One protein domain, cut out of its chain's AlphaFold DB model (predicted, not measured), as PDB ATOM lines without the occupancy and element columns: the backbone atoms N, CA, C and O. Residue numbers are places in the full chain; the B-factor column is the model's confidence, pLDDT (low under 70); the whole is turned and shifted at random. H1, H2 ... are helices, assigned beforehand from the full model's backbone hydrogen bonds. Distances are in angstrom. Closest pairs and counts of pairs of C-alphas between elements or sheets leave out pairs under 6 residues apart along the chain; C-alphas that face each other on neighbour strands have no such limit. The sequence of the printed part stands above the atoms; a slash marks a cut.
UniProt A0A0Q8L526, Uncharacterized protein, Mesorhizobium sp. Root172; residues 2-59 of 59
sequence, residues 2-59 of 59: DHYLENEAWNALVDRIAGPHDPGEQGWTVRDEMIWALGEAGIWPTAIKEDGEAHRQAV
ATOM      1  N   ASP A   2      -3.917  12.394   8.781       52.84
ATOM      2  CA  ASP A   2      -3.329  13.209   7.723       52.84
ATOM      3  C   ASP A   2      -4.402  13.941   6.917       52.84
ATOM      4  O   ASP A   2      -4.949  13.412   5.955       52.84
ATOM      5  N   HIS A   3      -4.699  15.182   7.312       52.31
ATOM      6  CA  HIS A   3      -5.721  16.041   6.698       52.31
ATOM      7  C   HIS A   3      -5.562  16.246   5.178       52.31
ATOM      8  O   HIS A   3      -6.499  16.682   4.517       52.31
ATOM      9  N   TYR A   4      -4.401  15.928   4.594       55.12
ATOM     10  CA  TYR A   4      -4.198  15.984   3.145       55.12
ATOM     11  C   TYR A   4      -4.864  14.829   2.386       55.12
ATOM     12  O   TYR A   4      -5.110  14.963   1.191       55.12
ATOM     13  N   LEU A   5      -5.186  13.718   3.058       58.53
ATOM     14  CA  LEU A   5      -5.894  12.585   2.457       58.53
ATOM     15  C   LEU A   5      -7.387  12.861   2.247       58.53
ATOM     16  O   LEU A   5      -8.036  12.119   1.519       58.53
ATOM     17  N   GLU A   6      -7.934  13.915   2.851       66.94
ATOM     18  CA  GLU A   6      -9.357  14.265   2.754       66.94
ATOM     19  C   GLU A   6      -9.636  15.333   1.683       66.94
ATOM     20  O   GLU A   6     -10.788  15.556   1.323       66.94
ATOM     21  N   ASN A   7      -8.601  15.985   1.139       81.38
ATOM     22  CA  ASN A   7      -8.776  16.983   0.087       81.38
ATOM     23  C   ASN A   7      -8.914  16.291  -1.281       81.38
ATOM     24  O   ASN A   7      -7.937  15.822  -1.866       81.38
ATOM     25  N   GLU A   8     -10.146  16.231  -1.792       83.88
ATOM     26  CA  GLU A   8     -10.477  15.557  -3.054       83.88
ATOM     27  C   GLU A   8      -9.703  16.127  -4.253       83.88
ATOM     28  O   GLU A   8      -9.207  15.362  -5.081       83.88
ATOM     29  N   ALA A   9      -9.537  17.452  -4.333       85.69
ATOM     30  CA  ALA A   9      -8.825  18.102  -5.433       85.69
ATOM     31  C   ALA A   9      -7.318  17.795  -5.407       85.69
ATOM     32  O   ALA A   9      -6.712  17.526  -6.447       85.69
ATOM     33  N   TRP A  10      -6.720  17.781  -4.215       87.88
ATOM     34  CA  TRP A  10      -5.338  17.357  -4.004       87.88
ATOM     35  C   TRP A  10      -5.138  15.897  -4.400       87.88
ATOM     36  O   TRP A  10      -4.241  15.593  -5.185       87.88
ATOM     37  N   ASN A  11      -5.998  14.999  -3.920       86.88
ATOM     38  CA  ASN A  11      -5.903  13.583  -4.253       86.88
ATOM     39  C   ASN A  11      -6.065  13.338  -5.755       86.88
ATOM     40  O   ASN A  11      -5.277  12.587  -6.320       86.88
ATOM     41  N   ALA A  12      -7.002  14.021  -6.419       87.62
ATOM     42  CA  ALA A  12      -7.177  13.923  -7.865       87.62
ATOM     43  C   ALA A  12      -5.943  14.414  -8.645       87.62
ATOM     44  O   ALA A  12      -5.561  13.807  -9.648       87.62
ATOM     45  N   LEU A  13      -5.293  15.494  -8.192       87.81
ATOM     46  CA  LEU A  13      -4.048  15.986  -8.789       87.81
ATOM     47  C   LEU A  13      -2.909  14.976  -8.623       87.81
ATOM     48  O   LEU A  13      -2.204  14.675  -9.589       87.81
ATOM     49  N   VAL A  14      -2.739  14.455  -7.409       89.75
ATOM     50  CA  VAL A  14      -1.719  13.449  -7.107       89.75
ATOM     51  C   VAL A  14      -1.959  12.191  -7.943       89.75
ATOM     52  O   VAL A  14      -1.035  11.734  -8.612       89.75
ATOM     53  N   ASP A  15      -3.198  11.702  -8.020       89.69
ATOM     54  CA  ASP A  15      -3.560  10.530  -8.827       89.69
ATOM     55  C   ASP A  15      -3.287  10.746 -10.323       89.69
ATOM     56  O   ASP A  15      -2.859   9.838 -11.036       89.69
ATOM     57  N   ARG A  16      -3.497  11.968 -10.825       89.38
ATOM     58  CA  ARG A  16      -3.243  12.305 -12.230       89.38
ATOM     59  C   ARG A  16      -1.757  12.269 -12.600       89.38
ATOM     60  O   ARG A  16      -1.450  12.066 -13.782       89.38
ATOM     61  N   ILE A  17      -0.872  12.521 -11.638       89.50
ATOM     62  CA  ILE A  17       0.578  12.642 -11.840       89.50
ATOM     63  C   ILE A  17       1.290  11.334 -11.484       89.50
ATOM     64  O   ILE A  17       2.034  10.810 -12.310       89.50
ATOM     65  N   ALA A  18       1.054  10.811 -10.280       89.88
ATOM     66  CA  ALA A  18       1.706   9.611  -9.759       89.88
ATOM     67  C   ALA A  18       0.987   8.307 -10.149       89.88
ATOM     68  O   ALA A  18       1.570   7.233 -10.032       89.88
ATOM     69  N   GLY A  19      -0.252   8.396 -10.643       86.44
ATOM     70  CA  GLY A  19      -1.124   7.246 -10.865       86.44
ATOM     71  C   GLY A  19      -2.071   7.000  -9.684       86.44
ATOM     72  O   GLY A  19      -1.917   7.613  -8.626       86.44
ATOM     73  N   PRO A  20      -3.080   6.131  -9.865       83.38
ATOM     74  CA  PRO A  20      -4.094   5.880  -8.848       83.38
ATOM     75  C   PRO A  20      -3.472   5.310  -7.571       83.38
ATOM     76  O   PRO A  20      -2.591   4.456  -7.632       83.38
ATOM     77  N   HIS A  21      -3.967   5.755  -6.417       82.56
ATOM     78  CA  HIS A  21      -3.574   5.190  -5.130       82.56
ATOM     79  C   HIS A  21      -3.974   3.707  -5.019       82.56
ATOM     80  O   HIS A  21      -5.159   3.381  -5.111       82.56
ATOM     81  N   ASP A  22      -2.998   2.825  -4.774       83.50
ATOM     82  CA  ASP A  22      -3.223   1.434  -4.364       83.50
ATOM     83  C   ASP A  22      -3.025   1.296  -2.838       83.50
ATOM     84  O   ASP A  22      -1.894   1.372  -2.354       83.50
ATOM     85  N   PRO A  23      -4.094   1.070  -2.052       80.00
ATOM     86  CA  PRO A  23      -3.999   0.898  -0.601       80.00
ATOM     87  C   PRO A  23      -3.262  -0.378  -0.162       80.00
ATOM     88  O   PRO A  23      -2.943  -0.524   1.018       80.00
ATOM     89  N   GLY A  24      -3.068  -1.337  -1.073       85.50
ATOM     90  CA  GLY A  24      -2.335  -2.578  -0.826       85.50
ATOM     91  C   GLY A  24      -0.837  -2.473  -1.112       85.50
ATOM     92  O   GLY A  24      -0.097  -3.402  -0.776       85.50
ATOM     93  N   GLU A  25      -0.389  -1.370  -1.717       86.25
ATOM     94  CA  GLU A  25       1.018  -1.139  -2.020       86.25
ATOM     95  C   GLU A  25       1.808  -0.905  -0.724       86.25
ATOM     96  O   GLU A  25       1.368  -0.211   0.194       86.25
ATOM     97  N   GLN A  26       2.974  -1.542  -0.618       84.75
ATOM     98  CA  GLN A  26       3.831  -1.464   0.563       84.75
ATOM     99  C   GLN A  26       5.167  -0.821   0.211       84.75
ATOM    100  O   GLN A  26       5.737  -1.084  -0.846       84.75
ATOM    101  N   GLY A  27       5.718  -0.066   1.162       87.38
ATOM    102  CA  GLY A  27       6.997   0.621   1.007       87.38
ATOM    103  C   GLY A  27       6.837   2.054   0.508       87.38
ATOM    104  O   GLY A  27       5.749   2.615   0.558       87.38
ATOM    105  N   TRP A  28       7.953   2.652   0.088       89.31
ATOM    106  CA  TRP A  28       7.977   3.999  -0.480       89.31
ATOM    107  C   TRP A  28       7.476   3.955  -1.922       89.31
ATOM    108  O   TRP A  28       8.119   3.352  -2.785       89.31
ATOM    109  N   THR A  29       6.327   4.569  -2.168       89.81
ATOM    110  CA  THR A  29       5.661   4.555  -3.471       89.81
ATOM    111  C   THR A  29       6.032   5.778  -4.308       89.81
ATOM    112  O   THR A  29       6.586   6.766  -3.820       89.81
ATOM    113  N   VAL A  30       5.673   5.756  -5.594       89.69
ATOM    114  CA  VAL A  30       5.795   6.937  -6.469       89.69
ATOM    115  C   VAL A  30       4.938   8.099  -5.952       89.69
ATOM    116  O   VAL A  30       5.321   9.262  -6.085       89.69
ATOM    117  N   ARG A  31       3.794   7.793  -5.326       91.00
ATOM    118  CA  ARG A  31       2.944   8.786  -4.663       91.00
ATOM    119  C   ARG A  31       3.691   9.470  -3.520       91.00
ATOM    120  O   ARG A  31       3.635  10.693  -3.422       91.00
ATOM    121  N   ASP A  32       4.396   8.701  -2.692       90.06
ATOM    122  CA  ASP A  32       5.153   9.235  -1.555       90.06
ATOM    123  C   ASP A  32       6.300  10.134  -2.023       90.06
ATOM    124  O   ASP A  32       6.435  11.254  -1.531       90.06
ATOM    125  N   GLU A  33       7.053   9.698  -3.041       92.62
ATOM    126  CA  GLU A  33       8.109  10.500  -3.673       92.62
ATOM    127  C   GLU A  33       7.568  11.841  -4.189       92.62
ATOM    128  O   GLU A  33       8.151  12.899  -3.952       92.62
ATOM    129  N   MET A  34       6.416  11.816  -4.866       91.69
ATOM    130  CA  MET A  34       5.782  13.024  -5.388       91.69
ATOM    131  C   MET A  34       5.333  13.966  -4.265       91.69
ATOM    132  O   MET A  34       5.586  15.170  -4.337       91.69
ATOM    133  N   ILE A  35       4.643  13.444  -3.244       90.44
ATOM    134  CA  ILE A  35       4.167  14.248  -2.110       90.44
ATOM    135  C   ILE A  35       5.358  14.872  -1.380       90.44
ATOM    136  O   ILE A  35       5.310  16.054  -1.032       90.44
ATOM    137  N   TRP A  36       6.440  14.113  -1.197       92.25
ATOM    138  CA  TRP A  36       7.671  14.609  -0.599       92.25
ATOM    139  C   TRP A  36       8.291  15.746  -1.424       92.25
ATOM    140  O   TRP A  36       8.525  16.826  -0.877       92.25
ATOM    141  N   ALA A  37       8.445  15.571  -2.741       93.31
ATOM    142  CA  ALA A  37       8.985  16.601  -3.632       93.31
ATOM    143  C   ALA A  37       8.123  17.881  -3.671       93.31
ATOM    144  O   ALA A  37       8.649  18.995  -3.694       93.31
ATOM    145  N   LEU A  38       6.790  17.747  -3.644       91.56
ATOM    146  CA  LEU A  38       5.887  18.898  -3.535       91.56
ATOM    147  C   LEU A  38       6.044  19.617  -2.191       91.56
ATOM    148  O   LEU A  38       6.077  20.850  -2.161       91.56
ATOM    149  N   GLY A  39       6.212  18.865  -1.102       90.81
ATOM    150  CA  GLY A  39       6.498  19.409   0.220       90.81
ATOM    151  C   GLY A  39       7.809  20.200   0.271       90.81
ATOM    152  O   GLY A  39       7.822  21.310   0.804       90.81
ATOM    153  N   GLU A  40       8.887  19.691  -0.339       95.00
ATOM    154  CA  GLU A  40      10.167  20.413  -0.461       95.00
ATOM    155  C   GLU A  40      10.035  21.711  -1.274       95.00
ATOM    156  O   GLU A  40      10.685  22.712  -0.969       95.00
ATOM    157  N   ALA A  41       9.144  21.728  -2.270       92.31
ATOM    158  CA  ALA A  41       8.812  22.920  -3.049       92.31
ATOM    159  C   ALA A  41       7.841  23.884  -2.332       92.31
ATOM    160  O   ALA A  41       7.518  24.945  -2.870       92.31
ATOM    161  N   GLY A  42       7.356  23.537  -1.134       89.56
ATOM    162  CA  GLY A  42       6.381  24.329  -0.380       89.56
ATOM    163  C   GLY A  42       4.954  24.275  -0.939       89.56
ATOM    164  O   GLY A  42       4.136  25.134  -0.607       89.56
ATOM    165  N   ILE A  43       4.645  23.289  -1.783       88.62
ATOM    166  CA  ILE A  43       3.326  23.085  -2.384       88.62
ATOM    167  C   ILE A  43       2.556  22.074  -1.536       88.62
ATOM    168  O   ILE A  43       2.899  20.897  -1.466       88.62
ATOM    169  N   TRP A  44       1.475  22.540  -0.921       88.00
ATOM    170  CA  TRP A  44       0.630  21.759  -0.015       88.00
ATOM    171  C   TRP A  44      -0.824  21.770  -0.498       88.00
ATOM    172  O   TRP A  44      -1.174  22.631  -1.305       88.00
ATOM    173  N   PRO A  45      -1.708  20.889   0.009       85.50
ATOM    174  CA  PRO A  45      -3.129  20.905  -0.358       85.50
ATOM    175  C   PRO A  45      -3.787  22.285  -0.220       85.50
ATOM    176  O   PRO A  45      -4.598  22.668  -1.053       85.50
ATOM    177  N   THR A  46      -3.380  23.075   0.778       82.88
ATOM    178  CA  THR A  46      -3.849  24.454   1.005       82.88
ATOM    179  C   THR A  46      -3.470  25.443  -0.103       82.88
ATOM    180  O   THR A  46      -4.015  26.542  -0.146       82.88
ATOM    181  N   ALA A  47      -2.547  25.085  -0.999       83.50
ATOM    182  CA  ALA A  47      -2.207  25.879  -2.175       83.50
ATOM    183  C   ALA A  47      -3.227  25.711  -3.318       83.50
ATOM    184  O   ALA A  47      -3.244  26.525  -4.244       83.50
ATOM    185  N   ILE A  48      -4.076  24.677  -3.269       79.94
ATOM    186  CA  ILE A  48      -5.154  24.475  -4.238       79.94
ATOM    187  C   ILE A  48      -6.340  25.339  -3.814       79.94
ATOM    188  O   ILE A  48      -6.944  25.122  -2.767       79.94
ATOM    189  N   LYS A  49      -6.682  26.328  -4.642       73.00
ATOM    190  CA  LYS A  49      -7.899  27.118  -4.454       73.00
ATOM    191  C   LYS A  49      -9.101  26.261  -4.832       73.00
ATOM    192  O   LYS A  49      -9.200  25.832  -5.977       73.00
ATOM    193  N   GLU A  50     -10.019  26.050  -3.898       67.31
ATOM    194  CA  GLU A  50     -11.349  25.539  -4.222       67.31
ATOM    195  C   GLU A  50     -12.132  26.657  -4.932       67.31
ATOM    196  O   GLU A  50     -12.081  27.823  -4.523       67.31
ATOM    197  N   ASP A  51     -12.849  26.331  -6.013       61.41
ATOM    198  CA  ASP A  51     -13.486  27.300  -6.928       61.41
ATOM    199  C   ASP A  51     -14.430  28.324  -6.245       61.41
ATOM    200  O   ASP A  51     -14.779  29.353  -6.829       61.41
ATOM    201  N   GLY A  52     -14.801  28.118  -4.977       51.22
ATOM    202  CA  GLY A  52     -15.593  29.053  -4.171       51.22
ATOM    203  C   GLY A  52     -14.864  30.314  -3.668       51.22
ATOM    204  O   GLY A  52     -15.525  31.225  -3.147       51.22
ATOM    205  N   GLU A  53     -13.535  30.400  -3.784       49.16
ATOM    206  CA  GLU A  53     -12.746  31.532  -3.260       49.16
ATOM    207  C   GLU A  53     -12.209  32.467  -4.356       49.16
ATOM    208  O   GLU A  53     -12.179  33.686  -4.177       49.16
ATOM    209  N   ALA A  54     -11.892  31.931  -5.539       52.00
ATOM    210  CA  ALA A  54     -11.454  32.731  -6.685       52.00
ATOM    211  C   ALA A  54     -12.569  33.642  -7.236       52.00
ATOM    212  O   ALA A  54     -12.283  34.740  -7.710       52.00
ATOM    213  N   HIS A  55     -13.839  33.228  -7.136       42.97
ATOM    214  CA  HIS A  55     -14.964  34.013  -7.656       42.97
ATOM    215  C   HIS A  55     -15.356  35.192  -6.748       42.97
ATOM    216  O   HIS A  55     -15.781  36.223  -7.247       42.97
ATOM    217  N   ARG A  56     -15.164  35.098  -5.423       46.41
ATOM    218  CA  ARG A  56     -15.542  36.167  -4.472       46.41
ATOM    219  C   ARG A  56     -14.570  37.345  -4.415       46.41
ATOM    220  O   ARG A  56     -14.958  38.404  -3.945       46.41
ATOM    221  N   GLN A  57     -13.332  37.175  -4.871       49.09
ATOM    222  CA  GLN A  57     -12.361  38.274  -4.962       49.09
ATOM    223  C   GLN A  57     -12.391  38.981  -6.326       49.09
ATOM    224  O   GLN A  57     -11.674  39.958  -6.525       49.09
ATOM    225  N   ALA A  58     -13.202  38.483  -7.264       49.81
ATOM    226  CA  ALA A  58     -13.351  39.021  -8.612       49.81
ATOM    227  C   ALA A  58     -14.685  39.768  -8.833       49.81
ATOM    228  O   ALA A  58     -14.980  40.123  -9.975       49.81
ATOM    229  N   VAL A  59     -15.476  40.002  -7.773       45.00
ATOM    230  CA  VAL A  59     -16.744  40.765  -7.797       45.00
ATOM    231  C   VAL A  59     -16.664  41.953  -6.849       45.00
ATOM    232  O   VAL A  59     -16.215  41.747  -5.701       45.00
TER     233      VAL A  59
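Overview. This is residues 2 to 59 of the 59 residues of an uncharacterized protein of Mesorhizobium sp. Root172 (UniProt A0A0Q8L526). Two helices, H2 and H3, meet in an open corner where H2 ends and H3 begins, and a wide loop, residues 19 to 29, joins them, with residues 23 to 28 sticking out. H1, one short turn, sits at the start of H2, and beyond H3 the chain folds back toward H2 through residues 43 to 48 and then runs out as a free tail, residues 51 to 59, which holds H4 and makes much of the length. The printed part has 58 residues with four named helices, in the order H1, H2, H3, H4, and no named strand; its class is all helix. It is loose, with a radius of gyration of the C-alphas of 13.5 A, and the C-alphas span 47 by 22 by 20 A.

Along the chain. Start at C-alpha 3, at (-5.721, 16.041, 6.698), where H1 begins; it covers residues 3 to 6. Then find C-alpha 8 at (-10.477, 15.557, -3.054): from there H2 runs through residues 8 to 18, 15.1 A from first to last C-alpha. H3 takes residues 30 to 40 and is 15.4 A long. H4 is residues 51 to 54, ending at C-alpha 54, at (-11.454, 32.731, -6.685).

Arrangement. Look first at H2 and H3, which touch; their closest C-alphas, those of Ala 18 and Arg 31, are 5.3 A apart. They run opposite ways at a steep tilt of 67 degrees, only just short of about perpendicular. Going back to residue 5, you find that H1 and H2 only just touch, only at the corner by their link, with 3 pairs of C-alphas within 8 A, the closest being those of Leu 5 and Asn 11 at 6.8 A. H1 and H3 are apart. H4 is apart from H1, H2 and H3. In H2 and H3 every O i to N i+4 pair is within hydrogen-bond range; H1 and H4 are too short for such a pair, and in each the one O i to N i+3 pair is not within range.

Size, cuts and confidence. The two C-alphas farthest apart are those of Gln 26, in the loop before H3, and Val 59, the chain's last residue, at 47.7 A. Residues 23 to 28, residues 36 to 42, of which 36 to 40 belong to H3, and residues 51 to 59 stand free; without them, 36 residues span 25 by 16 by 15 A. The link from H1 to H2 is tight, that from H3 to H4 is short and that from H2 to H3, with 11 residues, is long. The printed part has no cut. In this predicted model the mean pLDDT of the printed part is 78.6, and it is under 70 in residues 2 to 6 and 50 to 59.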